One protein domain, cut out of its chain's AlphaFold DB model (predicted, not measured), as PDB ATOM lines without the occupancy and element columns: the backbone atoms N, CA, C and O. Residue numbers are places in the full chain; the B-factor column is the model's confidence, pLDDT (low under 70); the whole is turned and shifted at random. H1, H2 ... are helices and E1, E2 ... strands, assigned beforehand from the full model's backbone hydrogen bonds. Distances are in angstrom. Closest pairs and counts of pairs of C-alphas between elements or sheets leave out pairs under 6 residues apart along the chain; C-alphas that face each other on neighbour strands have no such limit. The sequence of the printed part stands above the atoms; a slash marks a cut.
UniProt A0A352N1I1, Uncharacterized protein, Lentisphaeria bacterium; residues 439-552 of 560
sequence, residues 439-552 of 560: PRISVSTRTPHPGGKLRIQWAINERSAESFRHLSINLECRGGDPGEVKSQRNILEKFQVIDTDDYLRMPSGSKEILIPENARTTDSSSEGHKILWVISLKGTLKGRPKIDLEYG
ATOM      1  N   PRO A 439     250.999 166.832 218.472       82.19
ATOM      2  CA  PRO A 439     251.598 165.506 218.445       82.19
ATOM      3  C   PRO A 439     250.809 164.617 217.480       82.19
ATOM      4  O   PRO A 439     249.576 164.599 217.500       82.19
ATOM      5  N   ARG A 440     251.516 163.901 216.609       84.81
ATOM      6  CA  ARG A 440     250.944 162.888 215.719       84.81
ATOM      7  C   ARG A 440     251.118 161.523 216.370       84.81
ATOM      8  O   ARG A 440     252.213 161.211 216.823       84.81
ATOM      9  N   ILE A 441     250.044 160.735 216.401       85.00
ATOM     10  CA  ILE A 441     250.058 159.342 216.858       85.00
ATOM     11  C   ILE A 441     249.725 158.440 215.674       85.00
ATOM     12  O   ILE A 441     248.679 158.616 215.039       85.00
ATOM     13  N   SER A 442     250.609 157.487 215.395       85.75
ATOM     14  CA  SER A 442     250.406 156.405 214.431       85.75
ATOM     15  C   SER A 442     250.379 155.062 215.151       85.75
ATOM     16  O   SER A 442     251.063 154.848 216.156       85.75
ATOM     17  N   VAL A 443     249.545 154.156 214.646       85.06
ATOM     18  CA  VAL A 443     249.415 152.791 215.164       85.06
ATOM     19  C   VAL A 443     249.543 151.772 214.042       85.06
ATOM     20  O   VAL A 443     249.133 152.043 212.911       85.06
ATOM     21  N   SER A 444     250.082 150.594 214.367       82.38
ATOM     22  CA  SER A 444     250.229 149.483 213.415       82.38
ATOM     23  C   SER A 444     248.896 148.880 212.962       82.38
ATOM     24  O   SER A 444     248.815 148.334 211.868       82.38
ATOM     25  N   THR A 445     247.855 148.957 213.794       75.00
ATOM     26  CA  THR A 445     246.486 148.540 213.462       75.00
ATOM     27  C   THR A 445     245.476 149.312 214.310       75.00
ATOM     28  O   THR A 445     245.766 149.688 215.448       75.00
ATOM     29  N   ARG A 446     244.276 149.553 213.769       65.62
ATOM     30  CA  ARG A 446     243.136 150.093 214.533       65.62
ATOM     31  C   ARG A 446     242.352 149.015 215.278       65.62
ATOM     32  O   ARG A 446     241.588 149.370 216.175       65.62
ATOM     33  N   THR A 447     242.548 147.751 214.901       71.19
ATOM     34  CA  THR A 447     241.788 146.599 215.391       71.19
ATOM     35  C   THR A 447     242.666 145.492 215.976       71.19
ATOM     36  O   THR A 447     242.650 144.359 215.490       71.19
ATOM     37  N   PRO A 448     243.495 145.782 216.995       79.00
ATOM     38  CA  PRO A 448     244.323 144.746 217.594       79.00
ATOM     39  C   PRO A 448     243.449 143.742 218.368       79.00
ATOM     40  O   PRO A 448     242.459 144.119 218.986       79.00
ATOM     41  N   HIS A 449     243.811 142.463 218.343       81.44
ATOM     42  CA  HIS A 449     243.117 141.399 219.084       81.44
ATOM     43  C   HIS A 449     243.830 141.047 220.408       81.44
ATOM     44  O   HIS A 449     245.040 141.299 220.512       81.44
ATOM     45  N   PRO A 450     243.149 140.428 221.393       83.19
ATOM     46  CA  PRO A 450     243.782 139.858 222.584       83.19
ATOM     47  C   PRO A 450     244.934 138.903 222.233       83.19
ATOM     48  O   PRO A 450     244.821 138.081 221.323       83.19
ATOM     49  N   GLY A 451     246.073 139.044 222.916       79.56
ATOM     50  CA  GLY A 451     247.330 138.356 222.588       79.56
ATOM     51  C   GLY A 451     248.111 138.965 221.411       79.56
ATOM     52  O   GLY A 451     249.204 138.506 221.085       79.56
ATOM     53  N   GLY A 452     247.571 139.995 220.752       82.88
ATOM     54  CA  GLY A 452     248.217 140.693 219.643       82.88
ATOM     55  C   GLY A 452     249.206 141.764 220.074       82.88
ATOM     56  O   GLY A 452     249.170 142.272 221.192       82.88
ATOM     57  N   LYS A 453     250.074 142.154 219.142       84.75
ATOM     58  CA  LYS A 453     251.025 143.253 219.328       84.75
ATOM     59  C   LYS A 453     250.478 144.536 218.710       84.75
ATOM     60  O   LYS A 453     250.135 144.563 217.530       84.75
ATOM     61  N   LEU A 454     250.439 145.606 219.495       86.56
ATOM     62  CA  LEU A 454     250.099 146.951 219.045       86.56
ATOM     63  C   LEU A 454     251.339 147.838 219.145       86.56
ATOM     64  O   LEU A 454     251.816 148.127 220.242       86.56
ATOM     65  N   ARG A 455     251.857 148.301 218.006       88.88
ATOM     66  CA  ARG A 455     252.934 149.292 217.987       88.88
ATOM     67  C   ARG A 455     252.329 150.687 217.946       88.88
ATOM     68  O   ARG A 455     251.597 151.011 217.013       88.88
ATOM     69  N   ILE A 456     252.651 151.496 218.950       89.62
ATOM     70  CA  ILE A 456     252.260 152.902 219.052       89.62
ATOM     71  C   ILE A 456     253.502 153.746 218.796       89.62
ATOM     72  O   ILE A 456     254.524 153.581 219.465       89.62
ATOM     73  N   GLN A 457     253.406 154.653 217.834       90.38
ATOM     74  CA  GLN A 457     254.442 155.619 217.514       90.38
ATOM     75  C   GLN A 457     253.914 157.030 217.753       90.38
ATOM     76  O   GLN A 457     252.738 157.321 217.513       90.38
ATOM     77  N   TRP A 458     254.793 157.913 218.214       91.25
ATOM     78  CA  TRP A 458     254.483 159.329 218.346       91.25
ATOM     79  C   TRP A 458     255.554 160.178 217.677       91.25
ATOM     80  O   TRP A 458     256.736 159.838 217.675       91.25
ATOM     81  N   ALA A 459     255.112 161.305 217.127       89.12
ATOM     82  CA  ALA A 459     255.977 162.318 216.552       89.12
ATOM     83  C   ALA A 459     255.486 163.714 216.949       89.12
ATOM     84  O   ALA A 459     254.323 164.078 216.756       89.12
ATOM     85  N   ILE A 460     256.397 164.507 217.489       85.88
ATOM     86  CA  ILE A 460     256.247 165.894 217.901       85.88
ATOM     87  C   ILE A 460     257.380 166.657 217.218       85.88
ATOM     88  O   ILE A 460     258.517 166.203 217.189       85.88
ATOM     89  N   ASN A 461     257.081 167.822 216.651       82.12
ATOM     90  CA  ASN A 461     258.125 168.691 216.112       82.12
ATOM     91  C   ASN A 461     259.154 169.002 217.221       82.12
ATOM     92  O   ASN A 461     258.751 169.427 218.301       82.12
ATOM     93  N   GLU A 462     260.449 168.812 216.959       73.69
ATOM     94  CA  GLU A 462     261.539 169.007 217.933       73.69
ATOM     95  C   GLU A 462     261.488 170.378 218.610       73.69
ATOM     96  O   GLU A 462     261.467 170.474 219.834       73.69
ATOM     97  N   ARG A 463     261.303 171.443 217.823       75.56
ATOM     98  CA  ARG A 463     261.190 172.818 218.335       75.56
ATOM     99  C   ARG A 463     259.945 173.014 219.214       75.56
ATOM    100  O   ARG A 463     259.850 173.947 220.001       75.56
ATOM    101  N   SER A 464     258.947 172.146 219.057       78.12
ATOM    102  CA  SER A 464     257.748 172.115 219.895       78.12
ATOM    103  C   SER A 464     257.905 171.229 221.134       78.12
ATOM    104  O   SER A 464     257.223 171.482 222.126       78.12
ATOM    105  N   ALA A 465     258.783 170.222 221.106       77.06
ATOM    106  CA  ALA A 465     259.056 169.333 222.234       77.06
ATOM    107  C   ALA A 465     259.675 170.093 223.421       77.06
ATOM    108  O   ALA A 465     259.292 169.845 224.557       77.06
ATOM    109  N   GLU A 466     260.495 171.116 223.160       80.44
ATOM    110  CA  GLU A 466     261.064 172.012 224.187       80.44
ATOM    111  C   GLU A 466     260.007 172.741 225.037       80.44
ATOM    112  O   GLU A 466     260.281 173.201 226.145       80.44
ATOM    113  N   SER A 467     258.781 172.880 224.524       83.38
ATOM    114  CA  SER A 467     257.697 173.544 225.252       83.38
ATOM    115  C   SER A 467     257.002 172.640 226.277       83.38
ATOM    116  O   SER A 467     256.282 173.153 227.147       83.38
ATOM    117  N   PHE A 468     257.219 171.323 226.199       84.81
ATOM    118  CA  PHE A 468     256.689 170.341 227.139       84.81
ATOM    119  C   PHE A 468     257.538 170.304 228.410       84.81
ATOM    120  O   PHE A 468     258.760 170.254 228.371       84.81
ATOM    121  N   ARG A 469     256.861 170.324 229.558       87.00
ATOM    122  CA  ARG A 469     257.455 170.017 230.866       87.00
ATOM    123  C   ARG A 469     257.329 168.542 231.216       87.00
ATOM    124  O   ARG A 469     258.171 168.024 231.926       87.00
ATOM    125  N   HIS A 470     256.256 167.915 230.743       91.06
ATOM    126  CA  HIS A 470     255.931 166.522 230.999       91.06
ATOM    127  C   HIS A 470     255.083 165.993 229.845       91.06
ATOM    128  O   HIS A 470     254.138 166.676 229.421       91.06
ATOM    129  N   LEU A 471     255.394 164.792 229.365       90.31
ATOM    130  CA  LEU A 471     254.639 164.071 228.343       90.31
ATOM    131  C   LEU A 471     254.312 162.663 228.844       90.31
ATOM    132  O   LEU A 471     255.211 161.872 229.119       90.31
ATOM    133  N   SER A 472     253.020 162.342 228.856       92.00
ATOM    134  CA  SER A 472     252.493 161.025 229.196       92.00
ATOM    135  C   SER A 472     251.633 160.504 228.050       92.00
ATOM    136  O   SER A 472     250.671 161.156 227.637       92.00
ATOM    137  N   ILE A 473     251.962 159.326 227.528       91.62
ATOM    138  CA  ILE A 473     251.155 158.606 226.541       91.62
ATOM    139  C   ILE A 473     250.818 157.247 227.136       91.62
ATOM    140  O   ILE A 473     251.705 156.495 227.543       91.62
ATOM    141  N   ASN A 474     249.533 156.920 227.182       91.25
ATOM    142  CA  ASN A 474     249.038 155.682 227.764       91.25
ATOM    143  C   ASN A 474     247.989 155.057 226.850       91.25
ATOM    144  O   ASN A 474     247.140 155.763 226.314       91.25
ATOM    145  N   LEU A 475     248.026 153.738 226.699       89.06
ATOM    146  CA  LEU A 475     246.897 152.972 226.190       89.06
ATOM    147  C   LEU A 475     246.018 152.606 227.387       89.06
ATOM    148  O   LEU A 475     246.477 151.963 228.325       89.06
ATOM    149  N   GLU A 476     244.771 153.046 227.371       86.19
ATOM    150  CA  GLU A 476     243.829 152.881 228.471       86.19
ATOM    151  C   GLU A 476     242.625 152.066 227.989       86.19
ATOM    152  O   GLU A 476     241.942 152.449 227.035       86.19
ATOM    153  N   CYS A 477     242.356 150.953 228.668       82.19
ATOM    154  CA  CYS A 477     241.069 150.279 228.611       82.19
ATOM    155  C   CYS A 477     240.153 150.985 229.601       82.19
ATOM    156  O   CYS A 477     240.382 150.950 230.813       82.19
ATOM    157  N   ARG A 478     239.132 151.665 229.089       77.69
ATOM    158  CA  ARG A 478     238.160 152.375 229.907       77.69
ATOM    159  C   ARG A 478     236.830 151.646 229.880       77.69
ATOM    160  O   ARG A 478     236.223 151.470 228.822       77.69
ATOM    161  N   GLY A 479     236.372 151.261 231.059       64.38
ATOM    162  CA  GLY A 479     235.031 150.753 231.295       64.38
ATOM    163  C   GLY A 479     234.186 151.866 231.878       64.38
ATOM    164  O   GLY A 479     234.601 152.553 232.808       64.38
ATOM    165  N   GLY A 480     233.015 152.078 231.304       56.97
ATOM    166  CA  GLY A 480     232.062 153.032 231.841       56.97
ATOM    167  C   GLY A 480     230.727 152.902 231.142       56.97
ATOM    168  O   GLY A 480     230.615 152.287 230.072       56.97
ATOM    169  N   ASP A 481     229.715 153.479 231.764       47.72
ATOM    170  CA  ASP A 481     228.340 153.284 231.340       47.72
ATOM    171  C   ASP A 481     228.053 153.982 230.005       47.72
ATOM    172  O   ASP A 481     228.698 154.985 229.645       47.72
ATOM    173  N   PRO A 482     227.084 153.473 229.225       40.50
ATOM    174  CA  PRO A 482     226.634 154.127 228.004       40.50
ATOM    175  C   PRO A 482     226.192 155.581 228.271       40.50
ATOM    176  O   PRO A 482     225.097 155.859 228.749       40.50
ATOM    177  N   GLY A 483     227.045 156.549 227.921       40.59
ATOM    178  CA  GLY A 483     226.740 157.981 228.029       40.59
ATOM    179  C   GLY A 483     227.588 158.767 229.026       40.59
ATOM    180  O   GLY A 483     227.449 159.988 229.072       40.59
ATOM    181  N   GLU A 484     228.493 158.116 229.757       42.03
ATOM    182  CA  GLU A 484     229.506 158.817 230.546       42.03
ATOM    183  C   GLU A 484     230.464 159.591 229.617       42.03
ATOM    184  O   GLU A 484     230.872 159.085 228.559       42.03
ATOM    185  N   VAL A 485     230.805 160.839 229.978       45.44
ATOM    186  CA  VAL A 485     231.776 161.649 229.220       45.44
ATOM    187  C   VAL A 485     233.078 160.851 229.138       45.44
ATOM    188  O   VAL A 485     233.528 160.319 230.147       45.44
ATOM    189  N   LYS A 486     233.696 160.743 227.952       48.62
ATOM    190  CA  LYS A 486     234.866 159.863 227.730       48.62
ATOM    191  C   LYS A 486     235.989 160.047 228.762       48.62
ATOM    192  O   LYS A 486     236.636 159.066 229.118       48.62
ATOM    193  N   SER A 487     236.165 161.267 229.270       41.81
ATOM    194  CA  SER A 487     237.155 161.635 230.288       41.81
ATOM    195  C   SER A 487     236.821 161.188 231.721       41.81
ATOM    196  O   SER A 487     237.668 161.339 232.594       41.81
ATOM    197  N   GLN A 488     235.601 160.705 231.986       44.28
ATOM    198  CA  GLN A 488     235.116 160.268 233.304       44.28
ATOM    199  C   GLN A 488     235.022 158.744 233.455       44.28
ATOM    200  O   GLN A 488     234.812 158.271 234.566       44.28
ATOM    201  N   ARG A 489     235.205 157.977 232.372       64.75
ATOM    202  CA  ARG A 489     235.172 156.511 232.443       64.75
ATOM    203  C   ARG A 489     236.317 155.975 233.295       64.75
ATOM    204  O   ARG A 489     237.454 156.439 233.164       64.75
ATOM    205  N   ASN A 490     236.027 154.950 234.090       70.00
ATOM    206  CA  ASN A 490     237.022 154.288 234.920       70.00
ATOM    207  C   ASN A 490     238.070 153.604 234.043       70.00
ATOM    208  O   ASN A 490     237.754 152.840 233.128       70.00
ATOM    209  N   ILE A 491     239.337 153.881 234.335       76.62
ATOM    210  CA  ILE A 491     240.461 153.186 233.714       76.62
ATOM    211  C   ILE A 491     240.522 151.799 234.356       76.62
ATOM    212  O   ILE A 491     240.881 151.674 235.523       76.62
ATOM    213  N   LEU A 492     240.127 150.775 233.601       79.19
ATOM    214  CA  LEU A 492     240.188 149.377 234.023       79.19
ATOM    215  C   LEU A 492     241.607 148.838 233.875       79.19
ATOM    216  O   LEU A 492     242.121 148.169 234.764       79.19
ATOM    217  N   GLU A 493     242.246 149.165 232.751       81.81
ATOM    218  CA  GLU A 493     243.625 148.781 232.469       81.81
ATOM    219  C   GLU A 493     244.374 149.963 231.859       81.81
ATOM    220  O   GLU A 493     243.820 150.736 231.072       81.81
ATOM    221  N   LYS A 494     245.651 150.101 232.220       86.25
ATOM    222  CA  LYS A 494     246.524 151.172 231.743       86.25
ATOM    223  C   LYS A 494     247.880 150.600 231.363       86.25
ATOM    224  O   LYS A 494     248.594 150.073 232.208       86.25
ATOM    225  N   PHE A 495     248.259 150.782 230.107       89.44
ATOM    226  CA  PHE A 495     249.562 150.413 229.577       89.44
ATOM    227  C   PHE A 495     250.332 151.685 229.245       89.44
ATOM    228  O   PHE A 495     249.963 152.450 228.351       89.44
ATOM    229  N   GLN A 496     251.407 151.925 229.983       90.88
ATOM    230  CA  GLN A 496     252.227 153.114 229.802       90.88
ATOM    231  C   GLN A 496     253.071 152.990 228.532       90.88
ATOM    232  O   GLN A 496     253.893 152.076 228.411       90.88
ATOM    233  N   VAL A 497     252.902 153.926 227.596       90.62
ATOM    234  CA  VAL A 497     253.736 154.029 226.392       90.62
ATOM    235  C   VAL A 497     255.022 154.767 226.755       90.62
ATOM    236  O   VAL A 497     256.107 154.189 226.731       90.62
ATOM    237  N   ILE A 498     254.877 156.015 227.190       91.00
ATOM    238  CA  ILE A 498     255.956 156.872 227.678       91.00
ATOM    239  C   ILE A 498     255.405 157.763 228.788       91.00
ATOM    240  O   ILE A 498     254.245 158.163 228.741       91.00
ATOM    241  N   ASP A 499     256.234 158.039 229.785       91.38
ATOM    242  CA  ASP A 499     255.964 159.021 230.832       91.38
ATOM    243  C   ASP A 499     257.302 159.666 231.171       91.38
ATOM    244  O   ASP A 499     258.214 158.978 231.636       91.38
ATOM    245  N   THR A 500     257.498 160.923 230.783       89.44
ATOM    246  CA  THR A 500     258.814 161.553 230.892       89.44
ATOM    247  C   THR A 500     258.734 163.065 231.022       89.44
ATOM    248  O   THR A 500     257.869 163.705 230.423       89.44
ATOM    249  N   ASP A 501     259.695 163.612 231.760       88.88
ATOM    250  CA  ASP A 501     260.002 165.044 231.836       88.88
ATOM    251  C   ASP A 501     261.243 165.402 230.994       88.88
ATOM    252  O   ASP A 501     261.621 166.566 230.890       88.88
ATOM    253  N   ASP A 502     261.884 164.402 230.374       86.00
ATOM    254  CA  ASP A 502     263.089 164.573 229.566       86.00
ATOM    255  C   ASP A 502     262.736 164.993 228.134       86.00
ATOM    256  O   ASP A 502     262.232 164.199 227.330       86.00
ATOM    257  N   TYR A 503     263.037 166.250 227.807       80.81
ATOM    258  CA  TYR A 503     262.741 166.853 226.510       80.81
ATOM    259  C   TYR A 503     263.417 166.140 225.332       80.81
ATOM    260  O   TYR A 503     262.906 166.236 224.220       80.81
ATOM    261  N   LEU A 504     264.514 165.399 225.541       83.75
ATOM    262  CA  LEU A 504     265.202 164.668 224.469       83.75
ATOM    263  C   LEU A 504     264.418 163.434 224.004       83.75
ATOM    264  O   LEU A 504     264.577 162.982 222.873       83.75
ATOM    265  N   ARG A 505     263.544 162.891 224.861       84.19
ATOM    266  CA  ARG A 505     262.765 161.667 224.594       84.19
ATOM    267  C   ARG A 505     261.343 161.951 224.102       84.19
ATOM    268  O   ARG A 505     260.612 161.030 223.741       84.19
ATOM    269  N   MET A 506     260.941 163.220 224.096       85.31
ATOM    270  CA  MET A 506     259.613 163.680 223.682       85.31
ATOM    271  C   MET A 506     259.399 163.803 222.156       85.31
ATOM    272  O   MET A 506     258.280 163.509 221.726       85.31
ATOM    273  N   PRO A 507     260.383 164.209 221.318       86.00
ATOM    274  CA  PRO A 507     260.153 164.503 219.903       86.00
ATOM    275  C   PRO A 507     259.656 163.307 219.099       86.00
ATOM    276  O   PRO A 507     258.764 163.446 218.273       86.00
ATOM    277  N   SER A 508     260.192 162.114 219.331       89.06
ATOM    278  CA  SER A 508     259.683 160.916 218.676       89.06
ATOM    279  C   SER A 508     260.026 159.661 219.455       89.06
ATOM    280  O   SER A 508     260.956 159.635 220.259       89.06
ATOM    281  N   GLY A 509     259.256 158.609 219.210       89.38
ATOM    282  CA  GLY A 509     259.553 157.289 219.724       89.38
ATOM    283  C   GLY A 509     258.508 156.273 219.305       89.38
ATOM    284  O   GLY A 509     257.489 156.591 218.685       89.38
ATOM    285  N   SER A 510     258.788 155.019 219.632       90.50
ATOM    286  CA  SER A 510     257.873 153.914 219.394       90.50
ATOM    287  C   SER A 510     257.910 152.950 220.565       90.50
ATOM    288  O   SER A 510     258.957 152.750 221.185       90.50
ATOM    289  N   LYS A 511     256.764 152.350 220.874       91.38
ATOM    290  CA  LYS A 511     256.686 151.242 221.819       91.38
ATOM    291  C   LYS A 511     255.706 150.203 221.317       91.38
ATOM    292  O   LYS A 511     254.616 150.526 220.845       91.38
ATOM    293  N   GLU A 512     256.111 148.949 221.428       89.31
ATOM    294  CA  GLU A 512     255.260 147.799 221.163       89.31
ATOM    295  C   GLU A 512     254.626 147.349 222.481       89.31
ATOM    296  O   GLU A 512     255.322 147.134 223.473       89.31
ATOM    297  N   ILE A 513     253.298 147.266 222.503       88.50
ATOM    298  CA  ILE A 513     252.511 146.779 223.634       88.50
ATOM    299  C   ILE A 513     251.918 145.431 223.240       88.50
ATOM    300  O   ILE A 513     251.273 145.313 222.198       88.50
ATOM    301  N   LEU A 514     252.129 144.421 224.081       87.25
ATOM    302  CA  LEU A 514     251.421 143.152 223.979       87.25
ATOM    303  C   LEU A 514     250.062 143.304 224.668       87.25
ATOM    304  O   LEU A 514     250.011 143.592 225.863       87.25
ATOM    305  N   ILE A 515     248.977 143.133 223.917       84.88
ATOM    306  CA  ILE A 515     247.632 143.122 224.490       84.88
ATOM    307  C   ILE A 515     247.449 141.791 225.230       84.88
ATOM    308  O   ILE A 515     247.668 140.748 224.612       84.88
ATOM    309  N   PRO A 516     247.053 141.790 226.518       82.75
ATOM    310  CA  PRO A 516     246.834 140.556 227.268       82.75
ATOM    311  C   PRO A 516     245.864 139.601 226.557       82.75
ATOM    312  O   PRO A 516     244.929 140.038 225.888       82.75
ATOM    313  N   GLU A 517     246.056 138.289 226.698       80.19
ATOM    314  CA  GLU A 517     245.153 137.298 226.088       80.19
ATOM    315  C   GLU A 517     243.739 137.340 226.682       80.19
ATOM    316  O   GLU A 517     242.767 137.028 226.000       80.19
ATOM    317  N   ASN A 518     243.617 137.786 227.931       78.50
ATOM    318  CA  ASN A 518     242.357 138.016 228.633       78.50
ATOM    319  C   ASN A 518     241.825 139.454 228.476       78.50
ATOM    320  O   ASN A 518     240.925 139.849 229.218       78.50
ATOM    321  N   ALA A 519     242.385 140.252 227.558       75.62
ATOM    322  CA  ALA A 519     241.953 141.628 227.353       75.62
ATOM    323  C   ALA A 519     240.484 141.687 226.918       75.62
ATOM    324  O   ALA A 519     240.056 140.997 225.989       75.62
ATOM    325  N   ARG A 520     239.714 142.560 227.574       78.19
ATOM    326  CA  ARG A 520     238.309 142.802 227.230       78.19
ATOM    327  C   ARG A 520     238.213 143.396 225.825       78.19
ATOM    328  O   ARG A 520     238.903 144.373 225.514       78.19
ATOM    329  N   THR A 521     237.344 142.841 224.989       72.94
ATOM    330  CA  THR A 521     237.148 143.353 223.632       72.94
ATOM    331  C   THR A 521     236.263 144.594 223.670       72.94
ATOM    332  O   THR A 521     235.433 144.783 224.560       72.94
ATOM    333  N   THR A 522     236.452 145.481 222.704       66.44
ATOM    334  CA  THR A 522     235.538 146.591 222.465       66.44
ATOM    335  C   THR A 522     234.139 146.020 222.246       66.44
ATOM    336  O   THR A 522     233.965 145.081 221.476       66.44
ATOM    337  N   ASP A 523     233.178 146.545 223.006       63.06
ATOM    338  CA  ASP A 523     231.778 146.107 223.040       63.06
ATOM    339  C   ASP A 523     231.486 144.680 223.578       63.06
ATOM    340  O   ASP A 523     230.352 144.220 223.451       63.06
ATOM    341  N   SER A 524     232.412 143.986 224.271       51.19
ATOM    342  CA  SER A 524     232.035 142.765 225.021       51.19
ATOM    343  C   SER A 524     231.161 143.113 226.230       51.19
ATOM    344  O   SER A 524     231.669 143.539 227.271       51.19
ATOM    345  N   SER A 525     229.848 142.915 226.107       48.38
ATOM    346  CA  SER A 525     228.890 143.037 227.204       48.38
ATOM    347  C   SER A 525     228.771 141.714 227.967       48.38
ATOM    348  O   SER A 525     227.985 140.848 227.592       48.38
ATOM    349  N   SER A 526     229.516 141.549 229.059       39.56
ATOM    350  CA  SER A 526     229.153 140.557 230.084       39.56
ATOM    351  C   SER A 526     228.354 141.178 231.238       39.56
ATOM    352  O   SER A 526     227.655 140.460 231.938       39.56
ATOM    353  N   GLU A 527     228.414 142.507 231.421       42.94
ATOM    354  CA  GLU A 527     227.872 143.202 232.609       42.94
ATOM    355  C   GLU A 527     227.241 144.582 232.297       42.94
ATOM    356  O   GLU A 527     227.120 145.426 233.173       42.94
ATOM    357  N   GLY A 528     226.856 144.864 231.045       46.75
ATOM    358  CA  GLY A 528     226.179 146.127 230.677       46.75
ATOM    359  C   GLY A 528     227.079 147.367 230.493       46.75
ATOM    360  O   GLY A 528     226.618 148.389 229.987       46.75
ATOM    361  N   HIS A 529     228.375 147.287 230.806       53.19
ATOM    362  CA  HIS A 529     229.331 148.383 230.596       53.19
ATOM    363  C   HIS A 529     229.958 148.361 229.188       53.19
ATOM    364  O   HIS A 529     230.419 147.318 228.720       53.19
ATOM    365  N   LYS A 530     230.057 149.522 228.516       62.41
ATOM    366  CA  LYS A 530     230.737 149.636 227.208       62.41
ATOM    367  C   LYS A 530     232.242 149.814 227.383       62.41
ATOM    368  O   LYS A 530     232.705 150.867 227.831       62.41
ATOM    369  N   ILE A 531     233.009 148.816 226.951       69.62
ATOM    370  CA  ILE A 531     234.475 148.844 226.947       69.62
ATOM    371  C   ILE A 531     234.989 149.672 225.765       69.62
ATOM    372  O   ILE A 531     234.670 149.395 224.609       69.62
ATOM    373  N   LEU A 532     235.806 150.687 226.054       74.00
ATOM    374  CA  LEU A 532     236.447 151.550 225.063       74.00
ATOM    375  C   LEU A 532     237.958 151.554 225.282       74.00
ATOM    376  O   LEU A 532     238.424 151.874 226.372       74.00
ATOM    377  N   TRP A 533     238.714 151.298 224.221       76.88
ATOM    378  CA  TRP A 533     240.162 151.449 224.233       76.88
ATOM    379  C   TRP A 533     240.556 152.813 223.665       76.88
ATOM    380  O   TRP A 533     240.065 153.242 222.615       76.88
ATOM    381  N   VAL A 534     241.417 153.532 224.383       82.25
ATOM    382  CA  VAL A 534     241.836 154.892 224.023       82.25
ATOM    383  C   VAL A 534     243.331 155.054 224.245       82.25
ATOM    384  O   VAL A 534     243.846 154.709 225.302       82.25
ATOM    385  N   ILE A 535     244.027 155.647 223.277       84.56
ATOM    386  CA  ILE A 535     245.342 156.236 223.521       84.56
ATOM    387  C   ILE A 535     245.127 157.644 224.074       84.56
ATOM    388  O   ILE A 535     244.592 158.523 223.396       84.56
ATOM    389  N   SER A 536     245.537 157.824 225.320       85.75
ATOM    390  CA  SER A 536     245.481 159.049 226.107       85.75
ATOM    391  C   SER A 536     246.847 159.726 226.042       85.75
ATOM    392  O   SER A 536     247.838 159.160 226.505       85.75
ATOM    393  N   LEU A 537     246.915 160.911 225.435       88.19
ATOM    394  CA  LEU A 537     248.113 161.746 225.385       88.19
ATOM    395  C   LEU A 537     247.894 162.991 226.234       88.19
ATOM    396  O   LEU A 537     247.073 163.846 225.901       88.19
ATOM    397  N   LYS A 538     248.683 163.113 227.300       88.19
ATOM    398  CA  LYS A 538     248.667 164.240 228.227       88.19
ATOM    399  C   LYS A 538     250.013 164.946 228.199       88.19
ATOM    400  O   LYS A 538     251.052 164.325 228.389       88.19
ATOM    401  N   GLY A 539     249.992 166.251 227.962       87.38
ATOM    402  CA  GLY A 539     251.184 167.090 227.940       87.38
ATOM    403  C   GLY A 539     251.004 168.321 228.812       87.38
ATOM    404  O   GLY A 539     250.046 169.072 228.620       87.38
ATOM    405  N   THR A 540     251.917 168.567 229.751       87.69
ATOM    406  CA  THR A 540     251.964 169.862 230.445       87.69
ATOM    407  C   THR A 540     252.959 170.771 229.740       87.69
ATOM    408  O   THR A 540     254.071 170.361 229.416       87.69
ATOM    409  N   LEU A 541     252.548 172.005 229.461       85.69
ATOM    410  CA  LEU A 541     253.345 172.984 228.729       85.69
ATOM    411  C   LEU A 541     253.733 174.141 229.654       85.69
ATOM    412  O   LEU A 541     252.979 174.513 230.558       85.69
ATOM    413  N   LYS A 542     254.892 174.761 229.424       83.12
ATOM    414  CA  LYS A 542     255.328 175.931 230.205       83.12
ATOM    415  C   LYS A 542     254.436 177.147 229.905       83.12
ATOM    416  O   LYS A 542     254.493 177.704 228.814       83.12
ATOM    417  N   GLY A 543     253.632 177.574 230.885       77.81
ATOM    418  CA  GLY A 543     252.806 178.789 230.790       77.81
ATOM    419  C   GLY A 543     251.658 178.711 229.776       77.81
ATOM    420  O   GLY A 543     251.140 179.746 229.363       77.81
ATOM    421  N   ARG A 544     251.269 177.502 229.350       80.44
ATOM    422  CA  ARG A 544     250.184 177.269 228.385       80.44
ATOM    423  C   ARG A 544     249.196 176.224 228.914       80.44
ATOM    424  O   ARG A 544     249.569 175.423 229.774       80.44
ATOM    425  N   PRO A 545     247.948 176.202 228.411       79.88
ATOM    426  CA  PRO A 545     246.983 175.161 228.742       79.88
ATOM    427  C   PRO A 545     247.540 173.769 228.442       79.88
ATOM    428  O   PRO A 545     248.193 173.566 227.415       79.88
ATOM    429  N   LYS A 546     247.247 172.809 229.326       84.00
ATOM    430  CA  LYS A 546     247.626 171.404 229.140       84.00
ATOM    431  C   LYS A 546     247.046 170.839 227.839       84.00
ATOM    432  O   LYS A 546     245.929 171.177 227.445       84.00
ATOM    433  N   ILE A 547     247.804 169.959 227.201       82.69
ATOM    434  CA  ILE A 547     247.343 169.124 226.096       82.69
ATOM    435  C   ILE A 547     246.710 167.876 226.704       82.69
ATOM    436  O   ILE A 547     247.336 167.204 227.520       82.69
ATOM    437  N   ASP A 548     245.482 167.574 226.299       80.00
ATOM    438  CA  ASP A 548     244.773 166.344 226.646       80.00
ATOM    439  C   ASP A 548     244.065 165.862 225.377       80.00
ATOM    440  O   ASP A 548     243.099 166.474 224.913       80.00
ATOM    441  N   LEU A 549     244.649 164.859 224.723       79.38
ATOM    442  CA  LEU A 549     244.190 164.337 223.442       79.38
ATOM    443  C   LEU A 549     243.885 162.853 223.577       79.38
ATOM    444  O   LEU A 549     244.692 162.075 224.078       79.38
ATOM    445  N   GLU A 550     242.728 162.468 223.055       75.88
ATOM    446  CA  GLU A 550     242.254 161.091 223.074       75.88
ATOM    447  C   GLU A 550     242.090 160.567 221.651       75.88
ATOM    448  O   GLU A 550     241.464 161.217 220.803       75.88
ATOM    449  N   TYR A 551     242.608 159.364 221.417       77.69
ATOM    450  CA  TYR A 551     242.523 158.653 220.149       77.69
ATOM    451  C   TYR A 551     241.886 157.277 220.372       77.69
ATOM    452  O   TYR A 551     242.406 156.475 221.140       77.69
ATOM    453  N   GLY A 552     240.745 157.003 219.737       71.69
ATOM    454  CA  GLY A 552     240.026 155.735 219.923       71.69
ATOM    455  C   GLY A 552     240.650 154.565 219.155       71.69
ATOM    456  O   GLY A 552     241.111 154.754 218.029       71.69
TER     457      GLY A 552
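What this domain is: This is residues 439 to 552 of the 560 residues of an uncharacterized protein of Lentisphaeria bacterium (UniProt A0A352N1I1). The domain is an elongated sandwich of two antiparallel sheets, partly face to face: a twisted one in the order E4 - E3 - E6 - E7 and a smaller one in the order E1 - E2 - E5. The short helix H1 lies at one end of the long axis; the long link of residues 515 to 529 reaches the other end, at Ser 526. The 114 printed residues hold seven named strands and one named helix, in the order E1 E2 H1 E3 E4 E5 E6 E7, and the class is mostly strand. The whole is compact, with a radius of gyration of the C-alphas of 15.0 A, and spans 46 by 28 by 17 A.

How they stand to each other: E1, residues 440 to 443, and E2, residues 453 to 459, form a hairpin, with N 442 and O 457 3.0 A apart. H1, residues 462 to 465, is too short for any O i to N i+4 pair; its one O i to N i+3 pair is within hydrogen-bond range. H1 is not on the smaller sheet, and only just not on the larger one, with 4 pairs of C-alphas within 10 A. E3, residues 468 to 480, and E4, residues 490 to 500, form a hairpin, with N 473 and O 498 2.8 A apart. E5, residues 508 to 514, is antiparallel to E2, with N 456 and O 511 2.9 A apart. E6, residues 530 to 541, is antiparallel to E3, with N 474 and O 536 2.9 A apart. E7, residues 544 to 552, forms a hairpin with E6, with N 537 and O 549 2.9 A apart. The two sheets form a sandwich, two sheets face to face, their facing parts 9.9 A centre to centre and their strands at 30 degrees. The closest C-alphas of E4 and E5 are those of Val 497 and Lys 511, 6.1 A apart. E2 and E3 are near each other, with 5 pairs of C-alphas within 10 A. E2 and E7 are apart.

Where its parts are: E1 begins at C-alpha 440, (250.944, 162.888, 215.719). E2 is 19.9 A long and E5 20.3 A. E3 is 30.5 A long and bends by 69 degrees at residue 477; E4, 23.3 A long, bends by 84 degrees at residue 493. E6, 32.5 A long, bends by 54 degrees at residue 533. E7, 25.3 A long, ends at C-alpha 552, (240.026, 155.735, 219.923).

The domain as a whole: The C-alphas farthest apart are those of Arg 463 and Ser 526, 47.0 A. The printed part has no cut. The link E5 to E6, 15 residues, is long. The mean pLDDT of the printed part is 77.6; residue 446, residues 479 to 489 and residues 522 to 531 are under 70.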